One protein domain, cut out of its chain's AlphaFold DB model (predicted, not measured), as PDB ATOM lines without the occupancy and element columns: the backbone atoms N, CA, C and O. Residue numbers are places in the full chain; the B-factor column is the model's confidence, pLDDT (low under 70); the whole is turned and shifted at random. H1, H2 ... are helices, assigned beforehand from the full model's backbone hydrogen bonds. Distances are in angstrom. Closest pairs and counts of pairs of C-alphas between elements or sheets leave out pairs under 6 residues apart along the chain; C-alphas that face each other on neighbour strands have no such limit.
ATOM      1  N   PRO A   2      47.151  44.706 131.059       65.38
ATOM      2  CA  PRO A   2      48.077  43.588 130.883       65.38
ATOM      3  C   PRO A   2      49.104  43.567 132.023       65.38
ATOM      4  O   PRO A   2      49.413  44.619 132.585       65.38
ATOM      5  N   ASP A   3      49.586  42.382 132.387       86.06
ATOM      6  CA  ASP A   3      50.632  42.240 133.398       86.06
ATOM      7  C   ASP A   3      51.982  42.641 132.782       86.06
ATOM      8  O   ASP A   3      52.540  41.942 131.928       86.06
ATOM      9  N   PHE A   4      52.479  43.811 133.182       85.69
ATOM     10  CA  PHE A   4      53.745  44.344 132.694       85.69
ATOM     11  C   PHE A   4      54.938  43.503 133.151       85.69
ATOM     12  O   PHE A   4      55.891  43.325 132.393       85.69
ATOM     13  N   GLU A   5      54.873  42.920 134.352       90.00
ATOM     14  CA  GLU A   5      55.928  42.045 134.860       90.00
ATOM     15  C   GLU A   5      56.033  40.787 133.996       90.00
ATOM     16  O   GLU A   5      57.128  40.397 133.581       90.00
ATOM     17  N   TYR A   6      54.891  40.187 133.656       89.56
ATOM     18  CA  TYR A   6      54.849  39.053 132.737       89.56
ATOM     19  C   TYR A   6      55.439  39.399 131.359       89.56
ATOM     20  O   TYR A   6      56.206  38.608 130.800       89.56
ATOM     21  N   ALA A   7      55.119  40.581 130.820       88.00
ATOM     22  CA  ALA A   7      55.656  41.036 129.539       88.00
ATOM     23  C   ALA A   7      57.185  41.196 129.583       88.00
ATOM     24  O   ALA A   7      57.875  40.666 128.712       88.00
ATOM     25  N   ILE A   8      57.724  41.824 130.635       90.06
ATOM     26  CA  ILE A   8      59.176  41.959 130.835       90.06
ATOM     27  C   ILE A   8      59.840  40.586 130.955       90.06
ATOM     28  O   ILE A   8      60.832  40.325 130.277       90.06
ATOM     29  N   ARG A   9      59.307  39.681 131.785       91.56
ATOM     30  CA  ARG A   9      59.886  38.338 131.971       91.56
ATOM     31  C   ARG A   9      59.903  37.540 130.670       91.56
ATOM     32  O   ARG A   9      60.873  36.838 130.393       91.56
ATOM     33  N   SER A  10      58.847  37.663 129.870       90.38
ATOM     34  CA  SER A  10      58.751  37.007 128.565       90.38
ATOM     35  C   SER A  10      59.762  37.583 127.573       90.38
ATOM     36  O   SER A  10      60.464  36.820 126.911       90.38
ATOM     37  N   TYR A  11      59.911  38.911 127.542       90.25
ATOM     38  CA  TYR A  11      60.942  39.589 126.759       90.25
ATOM     39  C   TYR A  11      62.358  39.150 127.164       90.25
ATOM     40  O   TYR A  11      63.112  38.691 126.308       90.25
ATOM     41  N   LEU A  12      62.703  39.169 128.455       91.12
ATOM     42  CA  LEU A  12      64.020  38.732 128.941       91.12
ATOM     43  C   LEU A  12      64.313  37.270 128.581       91.12
ATOM     44  O   LEU A  12      65.369  36.963 128.033       91.12
ATOM     45  N   LYS A  13      63.341  36.372 128.778       90.56
ATOM     46  CA  LYS A  13      63.470  34.968 128.365       90.56
ATOM     47  C   LYS A  13      63.699  34.833 126.858       90.56
ATOM     48  O   LYS A  13      64.472  33.983 126.416       90.56
ATOM     49  N   SER A  14      63.033  35.665 126.059       89.31
ATOM     50  CA  SER A  14      63.214  35.665 124.608       89.31
ATOM     51  C   SER A  14      64.591  36.184 124.181       89.31
ATOM     52  O   SER A  14      65.091  35.739 123.151       89.31
ATOM     53  N   LEU A  15      65.255  37.038 124.975       87.62
ATOM     54  CA  LEU A  15      66.651  37.442 124.750       87.62
ATOM     55  C   LEU A  15      67.636  36.299 125.031       87.62
ATOM     56  O   LEU A  15      68.604  36.140 124.292       87.62
ATOM     57  N   GLU A  16      67.367  35.464 126.032       85.50
ATOM     58  CA  GLU A  16      68.235  34.338 126.407       85.50
ATOM     59  C   GLU A  16      68.104  33.124 125.464       85.50
ATOM     60  O   GLU A  16      69.063  32.379 125.272       85.50
ATOM     61  N   GLY A  17      66.933  32.909 124.852       76.62
ATOM     62  CA  GLY A  17      66.665  31.744 123.994       76.62
ATOM     63  C   GLY A  17      67.119  31.881 122.530       76.62
ATOM     64  O   GLY A  17      67.154  32.973 121.976       76.62
ATOM     65  N   GLY A  18      67.389  30.769 121.839       66.56
ATOM     66  CA  GLY A  18      67.737  30.737 120.402       66.56
ATOM     67  C   GLY A  18      66.552  30.856 119.426       66.56
ATOM     68  O   GLY A  18      66.606  30.280 118.344       66.56
ATOM     69  N   GLY A  19      65.453  31.506 119.828       63.34
ATOM     70  CA  GLY A  19      64.236  31.640 119.014       63.34
ATOM     71  C   GLY A  19      64.403  32.554 117.792       63.34
ATOM     72  O   GLY A  19      65.351  33.333 117.711       63.34
ATOM     73  N   SER A  20      63.464  32.462 116.845       65.38
ATOM     74  CA  SER A  20      63.414  33.321 115.653       65.38
ATOM     75  C   SER A  20      63.171  34.786 116.031       65.38
ATOM     76  O   SER A  20      62.376  35.074 116.924       65.38
ATOM     77  N   SER A  21      63.782  35.731 115.309       67.50
ATOM     78  CA  SER A  21      63.568  37.168 115.547       67.50
ATOM     79  C   SER A  21      62.117  37.605 115.353       67.50
ATOM     80  O   SER A  21      61.652  38.528 116.010       67.50
ATOM     81  N   ARG A  22      61.366  36.919 114.485       65.69
ATOM     82  CA  ARG A  22      59.950  37.237 114.270       65.69
ATOM     83  C   ARG A  22      59.101  36.955 115.512       65.69
ATOM     84  O   ARG A  22      58.150  37.683 115.756       65.69
ATOM     85  N   ASP A  23      59.478  35.945 116.296       75.69
ATOM     86  CA  ASP A  23      58.848  35.661 117.589       75.69
ATOM     87  C   ASP A  23      59.311  36.679 118.644       75.69
ATOM     88  O   ASP A  23      58.579  36.996 119.575       75.69
ATOM     89  N   HIS A  24      60.528  37.215 118.492       86.06
ATOM     90  CA  HIS A  24      61.092  38.213 119.394       86.06
ATOM     91  C   HIS A  24      60.359  39.563 119.333       86.06
ATOM     92  O   HIS A  24      60.055  40.143 120.379       86.06
ATOM     93  N   ASP A  25      60.017  40.020 118.125       83.38
ATOM     94  CA  ASP A  25      59.308  41.286 117.888       83.38
ATOM     95  C   ASP A  25      57.977  41.371 118.653       83.38
ATOM     96  O   ASP A  25      57.612  42.434 119.162       83.38
ATOM     97  N   ASP A  26      57.270  40.245 118.797       84.06
ATOM     98  CA  ASP A  26      56.009  40.185 119.538       84.06
ATOM     99  C   ASP A  26      56.210  40.474 121.037       84.06
ATOM    100  O   ASP A  26      55.386  41.156 121.657       84.06
ATOM    101  N   TYR A  27      57.323  40.022 121.629       87.06
ATOM    102  CA  TYR A  27      57.646  40.322 123.027       87.06
ATOM    103  C   TYR A  27      58.048  41.787 123.223       87.06
ATOM    104  O   TYR A  27      57.649  42.402 124.214       87.06
ATOM    105  N   VAL A  28      58.783  42.366 122.271       86.25
ATOM    106  CA  VAL A  28      59.162  43.788 122.288       86.25
ATOM    107  C   VAL A  28      57.920  44.671 122.191       86.25
ATOM    108  O   VAL A  28      57.725  45.566 123.017       86.25
ATOM    109  N   ALA A  29      57.023  44.372 121.248       83.25
ATOM    110  CA  ALA A  29      55.757  45.082 121.104       83.25
ATOM    111  C   ALA A  29      54.905  44.988 122.382       83.25
ATOM    112  O   ALA A  29      54.357  45.995 122.828       83.25
ATOM    113  N   ALA A  30      54.843  43.816 123.023       83.94
ATOM    114  CA  ALA A  30      54.089  43.630 124.263       83.94
ATOM    115  C   ALA A  30      54.595  44.496 125.434       83.94
ATOM    116  O   ALA A  30      53.793  44.891 126.286       83.94
ATOM    117  N   VAL A  31      55.898  44.797 125.486       85.69
ATOM    118  CA  VAL A  31      56.496  45.701 126.483       85.69
ATOM    119  C   VAL A  31      56.246  47.164 126.108       85.69
ATOM    120  O   VAL A  31      55.760  47.943 126.933       85.69
ATOM    121  N   LEU A  32      56.535  47.544 124.860       80.56
ATOM    122  CA  LEU A  32      56.415  48.930 124.406       80.56
ATOM    123  C   LEU A  32      54.970  49.417 124.444       80.56
ATOM    124  O   LEU A  32      54.701  50.468 125.015       80.56
ATOM    125  N   GLU A  33      54.013  48.637 123.945       77.56
ATOM    126  CA  GLU A  33      52.598  49.026 123.886       77.56
ATOM    127  C   GLU A  33      51.954  49.254 125.272       77.56
ATOM    128  O   GLU A  33      50.858  49.809 125.355       77.56
ATOM    129  N   GLN A  34      52.609  48.838 126.364       73.62
ATOM    130  CA  GLN A  34      52.193  49.170 127.734       73.62
ATOM    131  C   GLN A  34      52.763  50.504 128.229       73.62
ATOM    132  O   GLN A  34      52.173  51.137 129.104       73.62
ATOM    133  N   SER A  35      53.888  50.936 127.661       68.69
ATOM    134  CA  SER A  35      54.596  52.170 128.014       68.69
ATOM    135  C   SER A  35      54.257  53.340 127.084       68.69
ATOM    136  O   SER A  35      54.436  54.500 127.453       68.69
ATOM    137  N   VAL A  36      53.730  53.062 125.891       67.88
ATOM    138  CA  VAL A  36      53.326  54.071 124.909       67.88
ATOM    139  C   VAL A  36      51.885  53.879 124.446       67.88
ATOM    140  O   VAL A  36      51.341  52.778 124.410       67.88
ATOM    141  N   ARG A  37      51.224  54.992 124.103       57.62
ATOM    142  CA  ARG A  37      49.844  54.966 123.601       57.62
ATOM    143  C   ARG A  37      49.807  54.210 122.270       57.62
ATOM    144  O   ARG A  37      50.530  54.559 121.341       57.62
ATOM    145  N   ARG A  38      48.922  53.212 122.187       55.38
ATOM    146  CA  ARG A  38      48.686  52.381 120.993       55.38
ATOM    147  C   ARG A  38      48.115  53.144 119.792       55.38
ATOM    148  O   ARG A  38      48.171  52.637 118.679       55.38
ATOM    149  N   GLU A  39      47.545  54.329 120.000       51.91
ATOM    150  CA  GLU A  39      46.844  55.083 118.958       51.91
ATOM    151  C   GLU A  39      47.349  56.528 118.895       51.91
ATOM    152  O   GLU A  39      47.542  57.181 119.927       51.91
ATOM    153  N   ALA A  40      47.531  57.039 117.674       44.66
ATOM    154  CA  ALA A  40      47.696  58.466 117.438       44.66
ATOM    155  C   ALA A  40      46.475  59.215 117.998       44.66
ATOM    156  O   ALA A  40      45.337  58.760 117.865       44.66
ATOM    157  N   PHE A  41      46.701  60.384 118.600       43.28
ATOM    158  CA  PHE A  41      45.665  61.189 119.264       43.28
ATOM    159  C   PHE A  41      44.448  61.506 118.361       43.28
ATOM    160  O   PHE A  41      43.361  61.781 118.861       43.28
ATOM    161  N   GLY A  42      44.603  61.440 117.031       46.25
ATOM    162  CA  GLY A  42      43.521  61.640 116.058       46.25
ATOM    163  C   GLY A  42      42.617  60.421 115.805       46.25
ATOM    164  O   GLY A  42      41.447  60.597 115.462       46.25
ATOM    165  N   THR A  43      43.109  59.193 115.996       46.59
ATOM    166  CA  THR A  43      42.373  57.952 115.667       46.59
ATOM    167  C   THR A  43      41.561  57.429 116.849       46.59
ATOM    168  O   THR A  43      40.524  56.794 116.652       46.59
ATOM    169  N   SER A  44      41.950  57.788 118.078       47.22
ATOM    170  CA  SER A  44      41.242  57.394 119.304       47.22
ATOM    171  C   SER A  44      39.830  57.981 119.426       47.22
ATOM    172  O   SER A  44      39.103  57.643 120.356       47.22
ATOM    173  N   ASN A  45      39.429  58.856 118.495       46.38
ATOM    174  CA  ASN A  45      38.128  59.522 118.476       46.38
ATOM    175  C   ASN A  45      37.224  59.103 117.292       46.38
ATOM    176  O   ASN A  45      36.166  59.700 117.085       46.38
ATOM    177  N   GLN A  46      37.610  58.101 116.486       55.50
ATOM    178  CA  GLN A  46      36.811  57.648 115.335       55.50
ATOM    179  C   GLN A  46      35.956  56.402 115.639       55.50
ATOM    180  O   GLN A  46      36.378  55.461 116.306       55.50
ATOM    181  N   ARG A  47      34.710  56.398 115.137       55.59
ATOM    182  CA  ARG A  47      33.672  55.391 115.438       55.59
ATOM    183  C   ARG A  47      34.088  53.966 115.019       55.59
ATOM    184  O   ARG A  47      34.471  53.732 113.873       55.59
ATOM    185  N   GLY A  48      33.881  53.006 115.928       61.50
ATOM    186  CA  GLY A  48      34.298  51.593 115.850       61.50
ATOM    187  C   GLY A  48      34.124  50.826 114.523       61.50
ATOM    188  O   GLY A  48      35.052  50.107 114.158       61.50
ATOM    189  N   PRO A  49      33.022  50.956 113.753       64.25
ATOM    190  CA  PRO A  49      32.870  50.187 112.510       64.25
ATOM    191  C   PRO A  49      33.802  50.647 111.378       64.25
ATOM    192  O   PRO A  49      34.198  49.826 110.553       64.25
ATOM    193  N   ARG A  50      34.206  51.928 111.347       63.56
ATOM    194  CA  ARG A  50      35.190  52.415 110.359       63.56
ATOM    195  C   ARG A  50      36.571  51.826 110.617       63.56
ATOM    196  O   ARG A  50      37.198  51.347 109.683       63.56
ATOM    197  N   ARG A  51      36.983  51.759 111.886       60.44
ATOM    198  CA  ARG A  51      38.276  51.202 112.309       60.44
ATOM    199  C   ARG A  51      38.465  49.744 111.884       60.44
ATOM    200  O   ARG A  51      39.560  49.352 111.497       60.44
ATOM    201  N   LEU A  52      37.404  48.938 111.947       64.44
ATOM    202  CA  LEU A  52      37.465  47.519 111.583       64.44
ATOM    203  C   LEU A  52      37.608  47.319 110.068       64.44
ATOM    204  O   LEU A  52      38.442  46.525 109.639       64.44
ATOM    205  N   LEU A  53      36.858  48.082 109.266       67.62
ATOM    206  CA  LEU A  53      36.999  48.094 107.805       67.62
ATOM    207  C   LEU A  53      38.378  48.598 107.375       67.62
ATOM    208  O   LEU A  53      39.020  48.008 106.515       67.62
ATOM    209  N   GLU A  54      38.855  49.662 108.004       63.66
ATOM    210  CA  GLU A  54      40.136  50.267 107.667       63.66
ATOM    211  C   GLU A  54      41.317  49.348 108.014       63.66
ATOM    212  O   GLU A  54      42.212  49.174 107.192       63.66
ATOM    213  N   ASN A  55      41.285  48.663 109.164       64.25
ATOM    214  CA  ASN A  55      42.284  47.645 109.509       64.25
ATOM    215  C   ASN A  55      42.255  46.432 108.569       64.25
ATOM    216  O   ASN A  55      43.298  45.826 108.328       64.25
ATOM    217  N   LEU A  56      41.080  46.078 108.040       68.75
ATOM    218  CA  LEU A  56      40.934  44.983 107.082       68.75
ATOM    219  C   LEU A  56      41.547  45.339 105.716       68.75
ATOM    220  O   LEU A  56      42.181  44.488 105.100       68.75
ATOM    221  N   PHE A  57      41.383  46.586 105.263       62.38
ATOM    222  CA  PHE A  57      41.859  47.043 103.951       62.38
ATOM    223  C   PHE A  57      43.304  47.566 103.948       62.38
ATOM    224  O   PHE A  57      44.021  47.338 102.978       62.38
ATOM    225  N   LEU A  58      43.742  48.258 105.004       58.31
ATOM    226  CA  LEU A  58      45.044  48.944 105.072       58.31
ATOM    227  C   LEU A  58      46.039  48.276 106.034       58.31
ATOM    228  O   LEU A  58      47.196  48.685 106.121       58.31
ATOM    229  N   GLY A  59      45.609  47.240 106.759       59.38
ATOM    230  CA  GLY A  59      46.387  46.646 107.840       59.38
ATOM    231  C   GLY A  59      46.353  47.473 109.130       59.38
ATOM    232  O   GLY A  59      45.878  48.611 109.178       59.38
ATOM    233  N   ASP A  60      46.846  46.869 110.210       60.75
ATOM    234  CA  ASP A  60      46.975  47.524 111.517       60.75
ATOM    235  C   ASP A  60      47.886  48.766 111.421       60.75
ATOM    236  O   ASP A  60      48.771  48.818 110.568       60.75
ATOM    237  N   ALA A  61      47.707  49.750 112.303       54.47
ATOM    238  CA  ALA A  61      48.514  50.976 112.354       54.47
ATOM    239  C   ALA A  61      50.028  50.678 112.419       54.47
ATOM    240  O   ALA A  61      50.836  51.398 111.835       54.47
ATOM    241  N   ARG A  62      50.399  49.534 113.015       55.00
ATOM    242  CA  ARG A  62      51.765  48.978 113.017       55.00
ATOM    243  C   ARG A  62      52.330  48.709 111.617       55.00
ATOM    244  O   ARG A  62      53.510  48.931 111.389       55.00
ATOM    245  N   LYS A  63      51.501  48.264 110.666       52.34
ATOM    246  CA  LYS A  63      51.899  48.042 109.261       52.34
ATOM    247  C   LYS A  63      51.981  49.333 108.450       52.34
ATOM    248  O   LYS A  63      52.622  49.340 107.406       52.34
ATOM    249  N   ARG A  64      51.327  50.402 108.910       51.03
ATOM    250  CA  ARG A  64      51.259  51.692 108.208       51.03
ATOM    251  C   ARG A  64      52.413  52.637 108.552       51.03
ATOM    252  O   ARG A  64      52.505  53.701 107.957       51.03
ATOM    253  N   GLY A  65      53.293  52.268 109.490       51.69
ATOM    254  CA  GLY A  65      54.471  53.068 109.860       51.69
ATOM    255  C   GLY A  65      54.157  54.380 110.596       51.69
ATOM    256  O   GLY A  65      55.062  55.169 110.847       51.69
ATOM    257  N   GLU A  66      52.893  54.622 110.960       45.84
ATOM    258  CA  GLU A  66      52.440  55.884 111.568       45.84
ATOM    259  C   GLU A  66      52.759  55.997 113.067       45.84
ATOM    260  O   GLU A  66      52.664  57.079 113.646       45.84
ATOM    261  N   THR A  67      53.203  54.911 113.702       52.62
ATOM    262  CA  THR A  67      53.670  54.927 115.089       52.62
ATOM    263  C   THR A  67      55.173  54.642 115.107       52.62
ATOM    264  O   THR A  67      55.588  53.490 115.048       52.62
ATOM    265  N   HIS A  68      56.004  55.690 115.186       52.53
ATOM    266  CA  HIS A  68      57.433  55.564 115.516       52.53
ATOM    267  C   HIS A  68      57.562  54.975 116.936       52.53
ATOM    268  O   HIS A  68      57.588  55.708 117.922       52.53
ATOM    269  N   GLN A  69      57.555  53.645 117.053       54.59
ATOM    270  CA  GLN A  69      57.600  52.912 118.327       54.59
ATOM    271  C   GLN A  69      58.492  51.675 118.252       54.59
ATOM    272  O   GLN A  69      58.168  50.641 118.827       54.59
ATOM    273  N   TRP A  70      59.605  51.738 117.530       66.88
ATOM    274  CA  TRP A  70      60.548  50.624 117.506       66.88
ATOM    275  C   TRP A  70      61.724  50.930 118.425       66.88
ATOM    276  O   TRP A  70      62.563  51.778 118.138       66.88
ATOM    277  N   MET A  71      61.728  50.258 119.574       77.44
ATOM    278  CA  MET A  71      62.924  50.073 120.382       77.44
ATOM    279  C   MET A  71      63.605  48.826 119.843       77.44
ATOM    280  O   MET A  71      63.033  47.740 119.926       77.44
ATOM    281  N   TYR A  72      64.791  48.994 119.273       87.44
ATOM    282  CA  TYR A  72      65.583  47.853 118.860       87.44
ATOM    283  C   TYR A  72      66.450  47.352 120.009       87.44
ATOM    284  O   TYR A  72      67.022  48.128 120.778       87.44
ATOM    285  N   ASP A  73      66.579  46.041 120.067       91.50
ATOM    286  CA  ASP A  73      67.628  45.337 120.778       91.50
ATOM    287  C   ASP A  73      68.507  44.603 119.760       91.50
ATOM    288  O   ASP A  73      68.355  44.712 118.542       91.50
ATOM    289  N   HIS A  74      69.462  43.836 120.268       91.62
ATOM    290  CA  HIS A  74      70.426  43.170 119.415       91.62
ATOM    291  C   HIS A  74      69.861  42.076 118.501       91.62
ATOM    292  O   HIS A  74      70.528  41.720 117.532       91.62
ATOM    293  N   LYS A  75      68.688  41.506 118.796       91.75
ATOM    294  CA  LYS A  75      68.104  40.430 117.987       91.75
ATOM    295  C   LYS A  75      67.296  40.982 116.833       91.75
ATOM    296  O   LYS A  75      67.562  40.616 115.690       91.75
ATOM    297  N   ASN A  76      66.350  41.873 117.123       89.50
ATOM    298  CA  ASN A  76      65.520  42.461 116.071       89.50
ATOM    299  C   ASN A  76      66.335  43.371 115.146       89.50
ATOM    300  O   ASN A  76      66.121  43.337 113.936       89.50
ATOM    301  N   LEU A  77      67.341  44.088 115.663       92.00
ATOM    302  CA  LEU A  77      68.255  44.845 114.814       92.00
ATOM    303  C   LEU A  77      69.081  43.919 113.917       92.00
ATOM    304  O   LEU A  77      69.233  44.207 112.732       92.00
ATOM    305  N   ALA A  78      69.580  42.794 114.444       93.31
ATOM    306  CA  ALA A  78      70.337  41.841 113.637       93.31
ATOM    307  C   ALA A  78      69.494  41.229 112.513       93.31
ATOM    308  O   ALA A  78      69.933  41.160 111.370       93.31
ATOM    309  N   ASP A  79      68.270  40.805 112.805       91.50
ATOM    310  CA  ASP A  79      67.377  40.255 111.787       91.50
ATOM    311  C   ASP A  79      66.946  41.308 110.761       91.50
ATOM    312  O   ASP A  79      66.908  41.013 109.567       91.50
ATOM    313  N   LEU A  80      66.694  42.550 111.189       91.12
ATOM    314  CA  LEU A  80      66.398  43.652 110.276       91.12
ATOM    315  C   LEU A  80      67.566  43.914 109.316       91.12
ATOM    316  O   LEU A  80      67.351  44.002 108.107       91.12
ATOM    317  N   LEU A  81      68.791  43.996 109.842       93.62
ATOM    318  CA  LEU A  81      70.008  44.169 109.047       93.62
ATOM    319  C   LEU A  81      70.189  43.007 108.059       93.62
ATOM    320  O   LEU A  81      70.391  43.247 106.869       93.62
ATOM    321  N   ALA A  82      70.017  41.763 108.513       93.94
ATOM    322  CA  ALA A  82      70.126  40.579 107.660       93.94
ATOM    323  C   ALA A  82      69.086  40.583 106.526       93.94
ATOM    324  O   ALA A  82      69.412  40.314 105.371       93.94
ATOM    325  N   ARG A  83      67.828  40.935 106.826       92.12
ATOM    326  CA  ARG A  83      66.755  41.052 105.822       92.12
ATOM    327  C   ARG A  83      66.998  42.178 104.823       92.12
ATOM    328  O   ARG A  83      66.547  42.074 103.685       92.12
ATOM    329  N   ALA A  84      67.692  43.234 105.236       94.44
ATOM    330  CA  ALA A  84      68.114  44.322 104.362       94.44
ATOM    331  C   ALA A  84      69.336  43.966 103.490       94.44
ATOM    332  O   ALA A  84      69.709  44.760 102.631       94.44
ATOM    333  N   GLY A  85      69.925  42.778 103.669       97.00
ATOM    334  CA  GLY A  85      71.056  42.286 102.882       97.00
ATOM    335  C   GLY A  85      72.422  42.517 103.521       97.00
ATOM    336  O   GLY A  85      73.422  42.129 102.925       97.00
TER     337      GLY A  85
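AT A GLANCE: This is residues 2 to 85 of the 127 residues of an uncharacterized protein of Mycolicibacterium iranicum (UniProt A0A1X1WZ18). The model falls into two loosely joined parts: a helical hairpin of H1 and H2 with H5 slanting off the end of H2 where that helix begins, and, well away from it, a small arm of H3 and the short H4. Residues 36 to 47 lead out to this arm and residues 65 to 73 lead back. The printed part has 84 residues, with five named helices in the order H1 H2 H3 H4 H5 and no named strand, and its class is all helix. It is loose, with a radius of gyration of the C-alphas of 14.9 A, and flat, spanning 42 by 35 by 18 A.

IN THESE COORDINATES: Find C-alpha 21 at (63.568, 37.168, 115.547); from there H2, the longest helix, runs through residues 21 to 35 for 21.5 A. Before it, H1 takes residues 4 to 16, 18.7 A, starting at (53.745, 44.344, 132.694). Look next for H3 at residues 48 to 58, 15.4 A, and H4 at residues 61 to 64. H5, residues 74 to 83, ends at C-alpha 83 (66.755, 41.052, 105.822).

HOW THE PARTS SIT: H2 and H1 form a hairpin and touch, opposite ways at a shallow tilt of 27 degrees; their closest C-alphas, Tyr 11 and Tyr 27, are 5.0 A apart. With residues 21 to 25 alone, H2 touches H5 at a steep tilt of 52 degrees, closest at C-alphas 21 and 76, 5.7 A. H3 and H4 are close but not clearly touching, while H2 and H3 are apart. Every O i to N i+4 pair is within hydrogen-bond range in H1, H3 and H5, and 7 of 11 are in H2; H4 is too short for one.

THE WHOLE: The C-alphas of Gly 18 and Arg 47 are farthest apart, 42.3 A. The printed part has no cut; the link from H2 to H3 is long, and residues 44 to 50, of which 48 to 50 belong to H3, stand free. Residue 2, residues 18 to 22 and residues 35 to 70 have pLDDT under 70.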